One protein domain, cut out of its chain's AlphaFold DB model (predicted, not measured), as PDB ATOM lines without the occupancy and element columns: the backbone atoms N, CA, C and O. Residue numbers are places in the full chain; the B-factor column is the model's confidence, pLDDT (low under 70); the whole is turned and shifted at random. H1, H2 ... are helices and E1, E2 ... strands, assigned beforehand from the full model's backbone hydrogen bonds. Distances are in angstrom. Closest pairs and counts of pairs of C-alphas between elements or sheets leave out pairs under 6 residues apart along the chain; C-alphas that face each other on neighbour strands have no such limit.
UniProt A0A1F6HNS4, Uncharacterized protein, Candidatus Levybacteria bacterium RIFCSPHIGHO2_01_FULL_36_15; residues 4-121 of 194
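What this domain is: This is residues 4 to 121 of the 194 residues of an uncharacterized protein of Candidatus Levybacteria bacterium RIFCSPHIGHO2_01_FULL_36_15 (UniProt A0A1F6HNS4). A strongly twisted sheet of four antiparallel strands, in the order E2, E3, E1, E4, has the long helix H3 crossing one face, while H1 and H2 cover the other. The printed part has 118 residues, with three named helices and four named strands in the order E1, H1, E2, E3, H2, E4, H3; the class is mixed. It is compact, with a radius of gyration of the C-alphas of 13.7 A, and spans 38 by 29 by 28 A.

How they stand to each other: E1, residues 4 to 15, bends by 106 degrees at residue 7. E2, residues 42 to 48, and E3, residues 51 to 57, form a hairpin, with N 44 and O 55 at 3.0 A, within hydrogen-bond range. Between the antiparallel neighbours E1 and E3, N 12 and O 54 are within hydrogen-bond range at 2.9 A; between E1 and its other antiparallel neighbour E4, residues 86 to 91, N 11 and O 86 are within hydrogen-bond range at 2.8 A. H1, residues 20 to 36, runs along E3, 8.9 A over the sheet. H2, residues 61 to 74, runs along E1 at a height of 10.9 A over the sheet and touches residues 30 to 34 of H1 alone; the closest C-alphas, of Leu 30 and Ser 71, are 6.7 A apart. H3, residues 98 to 120, is on the opposite face from H2 and runs across the strands; its C-alpha 109 is 5.0 A from that of Phe 44. Every O i to N i+4 pair is within hydrogen-bond range in H1, 8 of 10 in H2 and 15 of 19 in H3.

Where its parts are: E1 begins at C-alpha 4 (9.292, -10.106, 42.208) and is 24.9 A long. H1 measures 24.2 A, E2 19.9 A, E3 19.8 A, H2 20.4 A and E4 15.2 A. H3 measures 33.7 A and ends at C-alpha 120 (41.303, 1.949, 47.971).

The domain as a whole: The C-alphas of Lys 74 and Ala 96 are the farthest apart, at 39.6 A. The printed part has no cut; the link from H2 to E4 is long, and residues 120 to 121 are under 70 in pLDDT.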
ATOM      1  N   LEU A   4       8.380  -9.563  43.202       91.50
ATOM      2  CA  LEU A   4       9.292 -10.106  42.208       91.50
ATOM      3  C   LEU A   4      10.538 -10.622  42.930       91.50
ATOM      4  O   LEU A   4      11.321  -9.839  43.458       91.50
ATOM      5  N   THR A   5      10.722 -11.943  42.987       94.44
ATOM      6  CA  THR A   5      11.912 -12.553  43.606       94.44
ATOM      7  C   THR A   5      12.968 -12.851  42.552       94.44
ATOM      8  O   THR A   5      12.730 -13.657  41.650       94.44
ATOM      9  N   LEU A   6      14.152 -12.253  42.685       94.69
ATOM     10  CA  LEU A   6      15.236 -12.459  41.732       94.69
ATOM     11  C   LEU A   6      16.001 -13.752  42.040       94.69
ATOM     12  O   LEU A   6      16.543 -13.957  43.128       94.69
ATOM     13  N   LYS A   7      16.028 -14.664  41.065       94.88
ATOM     14  CA  LYS A   7      16.601 -16.006  41.225       94.88
ATOM     15  C   LYS A   7      18.089 -15.933  41.570       94.88
ATOM     16  O   LYS A   7      18.841 -15.232  40.904       94.88
ATOM     17  N   ASN A   8      18.524 -16.731  42.550       96.31
ATOM     18  CA  ASN A   8      19.914 -16.807  43.028       96.31
ATOM     19  C   ASN A   8      20.447 -15.506  43.649       96.31
ATOM     20  O   ASN A   8      21.642 -15.415  43.926       96.31
ATOM     21  N   TRP A   9      19.586 -14.515  43.875       97.75
ATOM     22  CA  TRP A   9      19.949 -13.292  44.563       97.75
ATOM     23  C   TRP A   9      19.431 -13.304  45.996       97.75
ATOM     24  O   TRP A   9      18.292 -13.682  46.275       97.75
ATOM     25  N   TYR A  10      20.287 -12.864  46.906       97.88
ATOM     26  CA  TYR A  10      20.018 -12.811  48.338       97.88
ATOM     27  C   TYR A  10      20.428 -11.458  48.884       97.88
ATOM     28  O   TYR A  10      21.337 -10.833  48.343       97.88
ATOM     29  N   GLN A  11      19.798 -11.024  49.966       97.06
ATOM     30  CA  GLN A  11      20.068  -9.747  50.600       97.06
ATOM     31  C   GLN A  11      20.291  -9.882  52.102       97.06
ATOM     32  O   GLN A  11      19.819 -10.825  52.738       97.06
ATOM     33  N   ILE A  12      21.040  -8.935  52.655       96.94
ATOM     34  CA  ILE A  12      21.244  -8.770  54.091       96.94
ATOM     35  C   ILE A  12      21.497  -7.297  54.404       96.94
ATOM     36  O   ILE A  12      22.183  -6.602  53.649       96.94
ATOM     37  N   ASP A  13      20.986  -6.840  55.542       96.31
ATOM     38  CA  ASP A  13      21.167  -5.462  55.984       96.31
ATOM     39  C   ASP A  13      22.237  -5.394  57.073       96.31
ATOM     40  O   ASP A  13      22.163  -6.074  58.102       96.31
ATOM     41  N   PHE A  14      23.228  -4.531  56.852       96.56
ATOM     42  CA  PHE A  14      24.244  -4.192  57.839       96.56
ATOM     43  C   PHE A  14      23.929  -2.842  58.464       96.56
ATOM     44  O   PHE A  14      23.723  -1.853  57.759       96.56
ATOM     45  N   LYS A  15      23.940  -2.769  59.793       96.06
ATOM     46  CA  LYS A  15      23.861  -1.499  60.507       96.06
ATOM     47  C   LYS A  15      25.125  -0.687  60.229       96.06
ATOM     48  O   LYS A  15      26.236  -1.212  60.301       96.06
ATOM     49  N   VAL A  16      24.956   0.602  59.950       94.69
ATOM     50  CA  VAL A  16      26.081   1.535  59.885       94.69
ATOM     51  C   VAL A  16      26.583   1.771  61.305       94.69
ATOM     52  O   VAL A  16      25.892   2.380  62.121       94.69
ATOM     53  N   ASP A  17      27.787   1.280  61.589       90.69
ATOM     54  CA  ASP A  17      28.475   1.483  62.861       90.69
ATOM     55  C   ASP A  17      29.670   2.427  62.666       90.69
ATOM     56  O   ASP A  17      30.523   2.234  61.790       90.69
ATOM     57  N   GLY A  18      29.694   3.519  63.430       88.69
ATOM     58  CA  GLY A  18      30.618   4.635  63.227       88.69
ATOM     59  C   GLY A  18      30.317   5.440  61.958       88.69
ATOM     60  O   GLY A  18      29.633   6.459  62.018       88.69
ATOM     61  N   SER A  19      30.846   5.016  60.803       91.19
ATOM     62  CA  SER A  19      30.628   5.719  59.527       91.19
ATOM     63  C   SER A  19      30.288   4.780  58.363       91.19
ATOM     64  O   SER A  19      30.781   3.645  58.315       91.19
ATOM     65  N   PRO A  20      29.530   5.271  57.359       91.31
ATOM     66  CA  PRO A  20      29.275   4.559  56.108       91.31
ATOM     67  C   PRO A  20      30.538   4.009  55.443       91.31
ATOM     68  O   PRO A  20      30.562   2.866  54.997       91.31
ATOM     69  N   LYS A  21      31.614   4.807  55.423       90.44
ATOM     70  CA  LYS A  21      32.895   4.427  54.818       90.44
ATOM     71  C   LYS A  21      33.512   3.218  55.520       90.44
ATOM     72  O   LYS A  21      33.924   2.281  54.847       90.44
ATOM     73  N   ILE A  22      33.571   3.238  56.852       91.69
ATOM     74  CA  ILE A  22      34.158   2.145  57.644       91.69
ATOM     75  C   ILE A  22      33.336   0.868  57.463       91.69
ATOM     76  O   ILE A  22      33.897  -0.197  57.205       91.69
ATOM     77  N   THR A  23      32.008   0.982  57.534       94.94
ATOM     78  CA  THR A  23      31.109  -0.165  57.343       94.94
ATOM     79  C   THR A  23      31.262  -0.748  55.932       94.94
ATOM     80  O   THR A  23      31.443  -1.953  55.788       94.94
ATOM     81  N   LEU A  24      31.318   0.089  54.887       94.62
ATOM     82  CA  LEU A  24      31.578  -0.365  53.514       94.62
ATOM     83  C   LEU A  24      32.957  -1.002  53.333       94.62
ATOM     84  O   LEU A  24      33.080  -1.968  52.591       94.62
ATOM     85  N   GLN A  25      33.999  -0.511  54.008       92.94
ATOM     86  CA  GLN A  25      35.320  -1.147  53.972       92.94
ATOM     87  C   GLN A  25      35.291  -2.548  54.600       92.94
ATOM     88  O   GLN A  25      35.915  -3.467  54.071       92.94
ATOM     89  N   LYS A  26      34.546  -2.733  55.698       95.62
ATOM     90  CA  LYS A  26      34.311  -4.051  56.310       95.62
ATOM     91  C   LYS A  26      33.520  -4.971  55.366       95.62
ATOM     92  O   LYS A  26      33.942  -6.103  55.136       95.62
ATOM     93  N   ILE A  27      32.447  -4.469  54.748       96.56
ATOM     94  CA  ILE A  27      31.658  -5.201  53.737       96.56
ATOM     95  C   ILE A  27      32.523  -5.583  52.527       96.56
ATOM     96  O   ILE A  27      32.446  -6.711  52.056       96.56
ATOM     97  N   SER A  28      33.388  -4.689  52.042       94.81
ATOM     98  CA  SER A  28      34.293  -4.985  50.925       94.81
ATOM     99  C   SER A  28      35.228  -6.150  51.250       94.81
ATOM    100  O   SER A  28      35.417  -7.025  50.414       94.81
ATOM    101  N   LYS A  29      35.766  -6.211  52.477       95.19
ATOM    102  CA  LYS A  29      36.590  -7.346  52.921       95.19
ATOM    103  C   LYS A  29      35.792  -8.652  52.956       95.19
ATOM    104  O   LYS A  29      36.306  -9.667  52.500       95.19
ATOM    105  N   LEU A  30      34.549  -8.618  53.450       97.00
ATOM    106  CA  LEU A  30      33.639  -9.770  53.408       97.00
ATOM    107  C   LEU A  30      33.448 -10.254  51.965       97.00
ATOM    108  O   LEU A  30      33.629 -11.429  51.672       97.00
ATOM    109  N   VAL A  31      33.120  -9.343  51.053       96.56
ATOM    110  CA  VAL A  31      32.929  -9.645  49.630       96.56
ATOM    111  C   VAL A  31      34.183 -10.271  49.022       96.56
ATOM    112  O   VAL A  31      34.071 -11.253  48.291       96.56
ATOM    113  N   ASP A  32      35.368  -9.741  49.320       94.75
ATOM    114  CA  ASP A  32      36.626 -10.287  48.807       94.75
ATOM    115  C   ASP A  32      36.895 -11.708  49.330       94.75
ATOM    116  O   ASP A  32      37.390 -12.551  48.581       94.75
ATOM    117  N   GLU A  33      36.552 -12.002  50.590       95.69
ATOM    118  CA  GLU A  33      36.598 -13.364  51.141       95.69
ATOM    119  C   GLU A  33      35.626 -14.296  50.405       95.69
ATOM    120  O   GLU A  33      36.026 -15.371  49.961       95.69
ATOM    121  N   LEU A  34      34.376 -13.869  50.212       97.12
ATOM    122  CA  LEU A  34      33.344 -14.658  49.531       97.12
ATOM    123  C   LEU A  34      33.690 -14.939  48.063       97.12
ATOM    124  O   LEU A  34      33.449 -16.044  47.576       97.12
ATOM    125  N   LYS A  35      34.290 -13.967  47.364       95.38
ATOM    126  CA  LYS A  35      34.790 -14.140  45.991       95.38
ATOM    127  C   LYS A  35      35.917 -15.164  45.921       95.38
ATOM    128  O   LYS A  35      35.897 -16.011  45.042       95.38
ATOM    129  N   LYS A  36      36.874 -15.133  46.856       95.62
ATOM    130  CA  LYS A  36      37.979 -16.113  46.913       95.62
ATOM    131  C   LYS A  36      37.511 -17.545  47.184       95.62
ATOM    132  O   LYS A  36      38.252 -18.478  46.904       95.62
ATOM    133  N   MET A  37      36.324 -17.708  47.765       96.12
ATOM    134  CA  MET A  37      35.687 -19.006  48.008       96.12
ATOM    135  C   MET A  37      34.761 -19.447  46.861       96.12
ATOM    136  O   MET A  37      34.065 -20.455  47.004       96.12
ATOM    137  N   ASP A  38      34.693 -18.676  45.768       96.12
ATOM    138  CA  ASP A  38      33.764 -18.877  44.651       96.12
ATOM    139  C   ASP A  38      32.294 -18.989  45.108       96.12
ATOM    140  O   ASP A  38      31.499 -19.768  44.575       96.12
ATOM    141  N   LEU A  39      31.922 -18.232  46.149       97.19
ATOM    142  CA  LEU A  39      30.562 -18.241  46.700       97.19
ATOM    143  C   LEU A  39      29.653 -17.203  46.057       97.19
ATOM    144  O   LEU A  39      28.436 -17.367  46.106       97.19
ATOM    145  N   ILE A  40      30.218 -16.151  45.469       97.12
ATOM    146  CA  ILE A  40      29.466 -15.094  44.791       97.12
ATOM    147  C   ILE A  40      30.112 -14.765  43.449       97.12
ATOM    148  O   ILE A  40      31.334 -14.784  43.317       97.12
ATOM    149  N   ASN A  41      29.291 -14.406  42.474       92.69
ATOM    150  CA  ASN A  41      29.713 -13.933  41.148       92.69
ATOM    151  C   ASN A  41      29.308 -12.463  40.899       92.69
ATOM    152  O   ASN A  41      29.830 -11.831  39.986       92.69
ATOM    153  N   GLY A  42      28.437 -11.896  41.737       95.50
ATOM    154  CA  GLY A  42      27.976 -10.516  41.654       95.50
ATOM    155  C   GLY A  42      27.502 -10.014  43.012       95.50
ATOM    156  O   GLY A  42      27.037 -10.790  43.849       95.50
ATOM    157  N   TRP A  43      27.653  -8.714  43.252       97.69
ATOM    158  CA  TRP A  43      27.107  -8.063  44.437       97.69
ATOM    159  C   TRP A  43      26.927  -6.565  44.211       97.69
ATOM    160  O   TRP A  43      27.667  -5.954  43.440       97.69
ATOM    161  N   PHE A  44      25.985  -5.974  44.932       97.75
ATOM    162  CA  PHE A  44      25.849  -4.527  45.021       97.75
ATOM    163  C   PHE A  44      25.292  -4.114  46.376       97.75
ATOM    164  O   PHE A  44      24.831  -4.955  47.152       97.75
ATOM    165  N   TYR A  45      25.339  -2.819  46.678       96.75
ATOM    166  CA  TYR A  45      24.773  -2.283  47.910       96.75
ATOM    167  C   TYR A  45      23.910  -1.049  47.658       96.75
ATOM    168  O   TYR A  45      24.126  -0.318  46.694       96.75
ATOM    169  N   LEU A  46      22.961  -0.804  48.561       94.69
ATOM    170  CA  LEU A  46      22.200   0.439  48.652       94.69
ATOM    171  C   LEU A  46      22.275   0.983  50.079       94.69
ATOM    172  O   LEU A  46      22.310   0.223  51.048       94.69
ATOM    173  N   PHE A  47      22.289   2.307  50.202       91.88
ATOM    174  CA  PHE A  47      22.113   2.972  51.487       91.88
ATOM    175  C   PHE A  47      20.625   3.083  51.808       91.88
ATOM    176  O   PHE A  47      19.874   3.684  51.045       91.88
ATOM    177  N   GLU A  48      20.220   2.550  52.958       87.31
ATOM    178  CA  GLU A  48      18.859   2.650  53.483       87.31
ATOM    179  C   GLU A  48      18.926   3.247  54.893       87.31
ATOM    180  O   GLU A  48      19.039   2.535  55.895       87.31
ATOM    181  N   TYR A  49      18.893   4.580  54.970       85.88
ATOM    182  CA  TYR A  49      18.976   5.352  56.213       85.88
ATOM    183  C   TYR A  49      20.211   4.999  57.064       85.88
ATOM    184  O   TYR A  49      21.328   5.406  56.754       85.88
ATOM    185  N   THR A  50      20.016   4.249  58.148       91.12
ATOM    186  CA  THR A  50      21.049   3.840  59.111       91.12
ATOM    187  C   THR A  50      21.699   2.504  58.752       91.12
ATOM    188  O   THR A  50      22.412   1.915  59.568       91.12
ATOM    189  N   THR A  51      21.444   2.003  57.544       95.06
ATOM    190  CA  THR A  51      21.793   0.648  57.126       95.06
ATOM    191  C   THR A  51      22.386   0.640  55.720       95.06
ATOM    192  O   THR A  51      22.142   1.537  54.907       95.06
ATOM    193  N   ILE A  52      23.195  -0.375  55.437       96.31
ATOM    194  CA  ILE A  52      23.672  -0.708  54.100       96.31
ATOM    195  C   ILE A  52      23.095  -2.074  53.763       96.31
ATOM    196  O   ILE A  52      23.514  -3.088  54.327       96.31
ATOM    197  N   ARG A  53      22.142  -2.093  52.835       96.56
ATOM    198  CA  ARG A  53      21.589  -3.324  52.282       96.56
ATOM    199  C   ARG A  53      22.525  -3.848  51.216       96.56
ATOM    200  O   ARG A  53      22.772  -3.163  50.224       96.56
ATOM    201  N   VAL A  54      23.028  -5.058  51.402       97.56
ATOM    202  CA  VAL A  54      23.917  -5.724  50.452       97.56
ATOM    203  C   VAL A  54      23.172  -6.866  49.794       97.56
ATOM    204  O   VAL A  54      22.515  -7.651  50.474       97.56
ATOM    205  N   ARG A  55      23.294  -6.963  48.473       97.81
ATOM    206  CA  ARG A  55      22.715  -8.028  47.659       97.81
ATOM    207  C   ARG A  55      23.823  -8.832  46.998       97.81
ATOM    208  O   ARG A  55      24.790  -8.252  46.509       97.81
ATOM    209  N   PHE A  56      23.673 -10.149  46.968       98.00
ATOM    210  CA  PHE A  56      24.647 -11.103  46.443       98.00
ATOM    211  C   PHE A  56      23.979 -12.030  45.435       98.00
ATOM    212  O   PHE A  56      22.923 -12.579  45.740       98.00
ATOM    213  N   ASN A  57      24.623 -12.276  44.296       97.94
ATOM    214  CA  ASN A  57      24.270 -13.384  43.414       97.94
ATOM    215  C   ASN A  57      25.121 -14.613  43.760       97.94
ATOM    216  O   ASN A  57      26.348 -14.524  43.869       97.94
ATOM    217  N   SER A  58      24.461 -15.749  43.987       97.50
ATOM    218  CA  SER A  58      25.106 -17.002  44.368       97.50
ATOM    219  C   SER A  58      24.277 -18.219  43.983       97.50
ATOM    220  O   SER A  58      23.084 -18.296  44.251       97.50
ATOM    221  N   LEU A  59      24.943 -19.240  43.446       95.94
ATOM    222  CA  LEU A  59      24.346 -20.563  43.235       95.94
ATOM    223  C   LEU A  59      24.387 -21.443  44.498       95.94
ATOM    224  O   LEU A  59      23.831 -22.539  44.509       95.94
ATOM    225  N   ARG A  60      25.058 -20.991  45.567       96.00
ATOM    226  CA  ARG A  60      25.380 -21.776  46.770       96.00
ATOM    227  C   ARG A  60      24.851 -21.102  48.037       96.00
ATOM    228  O   ARG A  60      25.606 -20.808  48.959       96.00
ATOM    229  N   GLN A  61      23.536 -20.880  48.109       95.00
ATOM    230  CA  GLN A  61      22.881 -20.131  49.196       95.00
ATOM    231  C   GLN A  61      23.304 -20.549  50.612       95.00
ATOM    232  O   GLN A  61      23.579 -19.695  51.453       95.00
ATOM    233  N   LYS A  62      23.302 -21.858  50.903       95.50
ATOM    234  CA  LYS A  62      23.602 -22.373  52.249       95.50
ATOM    235  C   LYS A  62      25.047 -22.073  52.646       95.50
ATOM    236  O   LYS A  62      25.284 -21.596  53.754       95.50
ATOM    237  N   ASP A  63      25.975 -22.286  51.718       97.19
ATOM    238  CA  ASP A  63      27.400 -22.041  51.928       97.19
ATOM    239  C   ASP A  63      27.680 -20.541  52.052       97.19
ATOM    240  O   ASP A  63      28.403 -20.128  52.955       97.19
ATOM    241  N   LEU A  64      27.033 -19.716  51.218       97.38
ATOM    242  CA  LEU A  64      27.081 -18.256  51.312       97.38
ATOM    243  C   LEU A  64      26.604 -17.773  52.688       97.38
ATOM    244  O   LEU A  64      27.315 -17.024  53.355       97.38
ATOM    245  N   LYS A  65      25.428 -18.227  53.140       96.81
ATOM    246  CA  LYS A  65      24.877 -17.858  54.451       96.81
ATOM    247  C   LYS A  65      25.825 -18.257  55.583       96.81
ATOM    248  O   LYS A  65      26.086 -17.442  56.463       96.81
ATOM    249  N   SER A  66      26.361 -19.479  55.540       96.44
ATOM    250  CA  SER A  66      27.317 -19.966  56.539       96.44
ATOM    251  C   SER A  66      28.593 -19.124  56.560       96.44
ATOM    252  O   SER A  66      29.022 -18.701  57.631       96.44
ATOM    253  N   ALA A  67      29.178 -18.843  55.393       96.50
ATOM    254  CA  ALA A  67      30.398 -18.050  55.276       96.50
ATOM    255  C   ALA A  67      30.196 -16.613  55.777       96.50
ATOM    256  O   ALA A  67      31.019 -16.118  56.545       96.50
ATOM    257  N   ILE A  68      29.070 -15.976  55.424       96.69
ATOM    258  CA  ILE A  68      28.700 -14.662  55.965       96.69
ATOM    259  C   ILE A  68      28.664 -14.734  57.489       96.69
ATOM    260  O   ILE A  68      29.383 -13.974  58.132       96.69
ATOM    261  N   SER A  69      27.898 -15.665  58.069       94.69
ATOM    262  CA  SER A  69      27.770 -15.806  59.525       94.69
ATOM    263  C   SER A  69      29.114 -15.998  60.234       94.69
ATOM    264  O   SER A  69      29.318 -15.413  61.296       94.69
ATOM    265  N   THR A  70      30.043 -16.761  59.652       94.56
ATOM    266  CA  THR A  70      31.398 -16.936  60.199       94.56
ATOM    267  C   THR A  70      32.232 -15.651  60.126       94.56
ATOM    268  O   THR A  70      32.972 -15.353  61.063       94.56
ATOM    269  N   SER A  71      32.107 -14.867  59.054       94.94
ATOM    270  CA  SER A  71      32.879 -13.631  58.876       94.94
ATOM    271  C   SER A  71      32.314 -12.424  59.639       94.94
ATOM    272  O   SER A  71      33.064 -11.477  59.878       94.94
ATOM    273  N   LEU A  72      31.039 -12.438  60.065       93.69
ATOM    274  CA  LEU A  72      30.405 -11.305  60.765       93.69
ATOM    275  C   LEU A  72      31.185 -10.861  62.008       93.69
ATOM    276  O   LEU A  72      31.520  -9.684  62.134       93.69
ATOM    277  N   SER A  73      31.501 -11.797  62.907       90.31
ATOM    278  CA  SER A  73      32.216 -11.493  64.153       90.31
ATOM    279  C   SER A  73      33.661 -11.074  63.887       90.31
ATOM    280  O   SER A  73      34.136 -10.107  64.475       90.31
ATOM    281  N   LYS A  74      34.337 -11.745  62.946       94.94
ATOM    282  CA  LYS A  74      35.717 -11.444  62.533       94.94
ATOM    283  C   LYS A  74      35.869 -10.028  61.970       94.94
ATOM    284  O   LYS A  74      36.899  -9.394  62.178       94.94
ATOM    285  N   LEU A  75      34.876  -9.559  61.219       95.69
ATOM    286  CA  LEU A  75      34.889  -8.247  60.568       95.69
ATOM    287  C   LEU A  75      34.159  -7.172  61.373       95.69
ATOM    288  O   LEU A  75      34.091  -6.031  60.911       95.69
ATOM    289  N   GLU A  76      33.624  -7.523  62.548       95.12
ATOM    290  CA  GLU A  76      32.803  -6.645  63.385       95.12
ATOM    291  C   GLU A  76      31.669  -5.991  62.570       95.12
ATOM    292  O   GLU A  76      31.488  -4.768  62.585       95.12
ATOM    293  N   LEU A  77      30.964  -6.805  61.780       95.75
ATOM    294  CA  LEU A  77      29.782  -6.403  61.022       95.75
ATOM    295  C   LEU A  77      28.527  -6.739  61.824       95.75
ATOM    296  O   LEU A  77      28.330  -7.880  62.240       95.75
ATOM    297  N   ILE A  78      27.660  -5.745  62.004       94.88
ATOM    298  CA  ILE A  78      26.415  -5.884  62.762       94.88
ATOM    299  C   ILE A  78      25.259  -6.003  61.773       94.88
ATOM    300  O   ILE A  78      25.026  -5.092  60.979       94.88
ATOM    301  N   THR A  79      24.529  -7.112  61.823       94.12
ATOM    302  CA  THR A  79      23.318  -7.331  61.020       94.12
ATOM    303  C   THR A  79      22.067  -6.893  61.772       94.12
ATOM    304  O   THR A  79      22.080  -6.786  62.999       94.12
ATOM    305  N   ILE A  80      20.970  -6.684  61.048       91.19
ATOM    306  CA  ILE A  80      19.670  -6.312  61.621       91.19
ATOM    307  C   ILE A  80      18.836  -7.581  61.851       91.19
ATOM    308  O   ILE A  80      18.523  -8.263  60.875       91.19
ATOM    309  N   PRO A  81      18.481  -7.938  63.101       86.00
ATOM    310  CA  PRO A  81      17.730  -9.163  63.390       86.00
ATOM    311  C   PRO A  81      16.388  -9.255  62.656       86.00
ATOM    312  O   PRO A  81      15.988 -10.338  62.236       86.00
ATOM    313  N   GLU A  82      15.716  -8.119  62.476       87.56
ATOM    314  CA  GLU A  82      14.414  -8.005  61.816       87.56
ATOM    315  C   GLU A  82      14.491  -8.229  60.300       87.56
ATOM    316  O   GLU A  82      13.470  -8.481  59.665       87.56
ATOM    317  N   LYS A  83      15.693  -8.140  59.718       86.81
ATOM    318  CA  LYS A  83      15.953  -8.310  58.287       86.81
ATOM    319  C   LYS A  83      17.105  -9.301  58.086       86.81
ATOM    320  O   LYS A  83      18.239  -8.900  57.796       86.81
ATOM    321  N   PRO A  84      16.847 -10.600  58.322       90.25
ATOM    322  CA  PRO A  84      17.869 -11.627  58.216       90.25
ATOM    323  C   PRO A  84      18.300 -11.828  56.759       90.25
ATOM    324  O   PRO A  84      17.705 -11.301  55.828       90.25
ATOM    325  N   PHE A  85      19.329 -12.655  56.559       95.38
ATOM    326  CA  PHE A  85      19.709 -13.102  55.221       95.38
ATOM    327  C   PHE A  85      18.527 -13.794  54.521       95.38
ATOM    328  O   PHE A  85      18.101 -14.876  54.944       95.38
ATOM    329  N   GLU A  86      18.038 -13.185  53.447       95.81
ATOM    330  CA  GLU A  86      16.787 -13.545  52.775       95.81
ATOM    331  C   GLU A  86      16.910 -13.421  51.245       95.81
ATOM    332  O   GLU A  86      17.897 -12.875  50.751       95.81
ATOM    333  N   PRO A  87      15.966 -13.964  50.456       96.69
ATOM    334  CA  PRO A  87      15.936 -13.742  49.011       96.69
ATOM    335  C   PRO A  87      15.799 -12.259  48.652       96.69
ATOM    336  O   PRO A  87      15.124 -11.503  49.346       96.69
ATOM    337  N   TYR A  88      16.404 -11.850  47.538       95.38
ATOM    338  CA  TYR A  88      16.207 -10.507  47.007       95.38
ATOM    339  C   TYR A  88      14.821 -10.392  46.357       95.38
ATOM    340  O   TYR A  88      14.530 -11.087  45.379       95.38
ATOM    341  N   VAL A  89      13.985  -9.507  46.905       93.12
ATOM    342  CA  VAL A  89      12.634  -9.221  46.412       93.12
ATOM    343  C   VAL A  89      12.442  -7.730  46.143       93.12
ATOM    344  O   VAL A  89      12.957  -6.898  46.887       93.12
ATOM    345  N   GLU A  90      11.673  -7.407  45.108       91.31
ATOM    346  CA  GLU A  90      11.204  -6.051  44.801       91.31
ATOM    347  C   GLU A  90       9.687  -6.048  44.571       91.31
ATOM    348  O   GLU A  90       9.106  -7.071  44.201       91.31
ATOM    349  N   GLY A  91       9.038  -4.910  44.808       87.69
ATOM    350  CA  GLY A  91       7.618  -4.726  44.504       87.69
ATOM    351  C   GLY A  91       7.373  -4.422  43.023       87.69
ATOM    352  O   GLY A  91       8.200  -3.789  42.359       87.69
ATOM    353  N   ASP A  92       6.222  -4.864  42.513       84.88
ATOM    354  CA  ASP A  92       5.751  -4.564  41.153       84.88
ATOM    355  C   ASP A  92       5.383  -3.084  40.930       84.88
ATOM    356  O   ASP A  92       5.233  -2.638  39.793       84.88
ATOM    357  N   ASP A  93       5.281  -2.310  42.009       85.31
ATOM    358  CA  ASP A  93       5.130  -0.858  42.010       85.31
ATOM    359  C   ASP A  93       6.433  -0.123  41.664       85.31
ATOM    360  O   ASP A  93       6.389   0.946  41.055       85.31
ATOM    361  N   MET A  94       7.589  -0.695  42.022       83.00
ATOM    362  CA  MET A  94       8.906  -0.129  41.701       83.00
ATOM    363  C   MET A  94       9.490  -0.684  40.401       83.00
ATOM    364  O   MET A  94      10.148   0.046  39.660       83.00
ATOM    365  N   PHE A  95       9.252  -1.963  40.107       86.81
ATOM    366  CA  PHE A  95       9.769  -2.620  38.912       86.81
ATOM    367  C   PHE A  95       8.657  -3.379  38.196       86.81
ATOM    368  O   PHE A  95       8.063  -4.292  38.752       86.81
ATOM    369  N   ALA A  96       8.414  -3.048  36.926       83.94
ATOM    370  CA  ALA A  96       7.288  -3.603  36.173       83.94
ATOM    371  C   ALA A  96       7.354  -5.131  35.979       83.94
ATOM    372  O   ALA A  96       6.321  -5.785  35.847       83.94
ATOM    373  N   ASN A  97       8.560  -5.706  35.910       90.56
ATOM    374  CA  ASN A  97       8.765  -7.144  35.759       90.56
ATOM    375  C   ASN A  97      10.167  -7.574  36.225       90.56
ATOM    376  O   ASN A  97      11.030  -6.749  36.530       90.56
ATOM    377  N   ILE A  98      10.395  -8.890  36.251       91.75
ATOM    378  CA  ILE A  98      11.640  -9.483  36.745       91.75
ATOM    379  C   ILE A  98      12.868  -9.168  35.879       91.75
ATOM    380  O   ILE A  98      13.963  -9.040  36.417       91.75
ATOM    381  N   GLU A  99      12.701  -8.999  34.567       92.75
ATOM    382  CA  GLU A  99      13.796  -8.684  33.640       92.75
ATOM    383  C   GLU A  99      14.362  -7.287  33.926       92.75
ATOM    384  O   GLU A  99      15.576  -7.076  33.872       92.75
ATOM    385  N   VAL A 100      13.499  -6.338  34.310       90.56
ATOM    386  CA  VAL A 100      13.929  -5.000  34.747       90.56
ATOM    387  C   VAL A 100      14.705  -5.087  36.064       90.56
ATOM    388  O   VAL A 100      15.755  -4.454  36.188       90.56
ATOM    389  N   VAL A 101      14.249  -5.902  37.025       92.94
ATOM    390  CA  VAL A 101      14.967  -6.128  38.297       92.94
ATOM    391  C   VAL A 101      16.337  -6.766  38.048       92.94
ATOM    392  O   VAL A 101      17.333  -6.350  38.638       92.94
ATOM    393  N   GLU A 102      16.414  -7.751  37.150       93.81
ATOM    394  CA  GLU A 102      17.670  -8.401  36.767       93.81
ATOM    395  C   GLU A 102      18.638  -7.419  36.100       93.81
ATOM    396  O   GLU A 102      19.813  -7.347  36.467       93.81
ATOM    397  N   THR A 103      18.135  -6.608  35.167       93.19
ATOM    398  CA  THR A 103      18.914  -5.565  34.488       93.19
ATOM    399  C   THR A 103      19.458  -4.549  35.489       93.19
ATOM    400  O   THR A 103      20.651  -4.239  35.470       93.19
ATOM    401  N   PHE A 104      18.610  -4.076  36.406       92.62
ATOM    402  CA  PHE A 104      19.013  -3.182  37.487       92.62
ATOM    403  C   PHE A 104      20.118  -3.806  38.342       92.62
ATOM    404  O   PHE A 104      21.164  -3.188  38.540       92.62
ATOM    405  N   ALA A 105      19.928  -5.048  38.796       94.69
ATOM    406  CA  ALA A 105      20.906  -5.749  39.615       94.69
ATOM    407  C   ALA A 105      22.271  -5.847  38.916       94.69
ATOM    408  O   ALA A 105      23.290  -5.535  39.529       94.69
ATOM    409  N   ASN A 106      22.295  -6.199  37.627       94.38
ATOM    410  CA  ASN A 106      23.527  -6.315  36.844       94.38
ATOM    411  C   ASN A 106      24.255  -4.968  36.695       94.38
ATOM    412  O   ASN A 106      25.449  -4.887  36.981       94.38
ATOM    413  N   ILE A 107      23.542  -3.889  36.351       93.00
ATOM    414  CA  ILE A 107      24.127  -2.537  36.260       93.00
ATOM    415  C   ILE A 107      24.705  -2.102  37.617       93.00
ATOM    416  O   ILE A 107      25.791  -1.519  37.698       93.00
ATOM    417  N   MET A 108      23.999  -2.404  38.707       94.50
ATOM    418  CA  MET A 108      24.430  -2.038  40.052       94.50
ATOM    419  C   MET A 108      25.689  -2.784  40.507       94.50
ATOM    420  O   MET A 108      26.456  -2.228  41.301       94.50
ATOM    421  N   VAL A 109      25.954  -3.995  40.000       95.12
ATOM    422  CA  VAL A 109      27.219  -4.714  40.250       95.12
ATOM    423  C   VAL A 109      28.405  -3.943  39.679       95.12
ATOM    424  O   VAL A 109      29.419  -3.757  40.368       95.12
ATOM    425  N   ASP A 110      28.281  -3.447  38.450       91.19
ATOM    426  CA  ASP A 110      29.337  -2.678  37.789       91.19
ATOM    427  C   ASP A 110      29.566  -1.338  38.493       91.19
ATOM    428  O   ASP A 110      30.704  -0.976  38.822       91.19
ATOM    429  N   LEU A 111      28.481  -0.633  38.827       90.31
ATOM    430  CA  LEU A 111      28.551   0.634  39.554       90.31
ATOM    431  C   LEU A 111      29.160   0.468  40.954       90.31
ATOM    432  O   LEU A 111      29.998   1.274  41.380       90.31
ATOM    433  N   THR A 112      28.787  -0.598  41.663       92.44
ATOM    434  CA  THR A 112      29.373  -0.948  42.962       92.44
ATOM    435  C   THR A 112      30.865  -1.210  42.819       92.44
ATOM    436  O   THR A 112      31.662  -0.676  43.589       92.44
ATOM    437  N   SER A 113      31.268  -1.968  41.800       88.56
ATOM    438  CA  SER A 113      32.676  -2.285  41.547       88.56
ATOM    439  C   SER A 113      33.515  -1.030  41.288       88.56
ATOM    440  O   SER A 113      34.622  -0.914  41.816       88.56
ATOM    441  N   LEU A 114      32.989  -0.057  40.534       85.56
ATOM    442  CA  LEU A 114      33.635   1.247  40.340       85.56
ATOM    443  C   LEU A 114      33.740   2.036  41.649       85.56
ATOM    444  O   LEU A 114      34.781   2.624  41.937       85.56
ATOM    445  N   THR A 115      32.678   2.033  42.453       85.50
ATOM    446  CA  THR A 115      32.607   2.814  43.695       85.50
ATOM    447  C   THR A 115      33.527   2.253  44.777       85.50
ATOM    448  O   THR A 115      34.236   3.010  45.439       85.50
ATOM    449  N   ILE A 116      33.584   0.929  44.926       86.69
ATOM    450  CA  ILE A 116      34.411   0.250  45.930       86.69
ATOM    451  C   ILE A 116      35.901   0.383  45.624       86.69
ATOM    452  O   ILE A 116      36.674   0.617  46.550       86.69
ATOM    453  N   LYS A 117      36.310   0.368  44.347       82.06
ATOM    454  CA  LYS A 117      37.695   0.700  43.956       82.06
ATOM    455  C   LYS A 117      38.142   2.070  44.482       82.06
ATOM    456  O   LYS A 117      39.324   2.268  44.743       82.06
ATOM    457  N   ARG A 118      37.216   3.012  44.707       77.75
ATOM    458  CA  ARG A 118      37.550   4.320  45.300       77.75
ATOM    459  C   ARG A 118      37.837   4.273  46.795       77.75
ATOM    460  O   ARG A 118      38.430   5.203  47.336       77.75
ATOM    461  N   LEU A 119      37.378   3.233  47.490       76.94
ATOM    462  CA  LEU A 119      37.720   3.051  48.899       76.94
ATOM    463  C   LEU A 119      39.213   2.749  49.072       76.94
ATOM    464  O   LEU A 119      39.743   3.034  50.147       76.94
ATOM    465  N   SER A 120      39.862   2.211  48.031       68.00
ATOM    466  CA  SER A 120      41.303   1.949  47.971       68.00
ATOM    467  C   SER A 120      42.101   2.993  47.175       68.00
ATOM    468  O   SER A 120      43.218   3.278  47.586       68.00
ATOM    469  N   ASP A 121      41.545   3.606  46.116       63.59
ATOM    470  CA  ASP A 121      42.266   4.539  45.223       63.59
ATOM    471  C   ASP A 121      41.535   5.875  44.962       63.59
ATOM    472  O   ASP A 121      40.330   5.928  44.725       63.59
TER     473      ASP A 121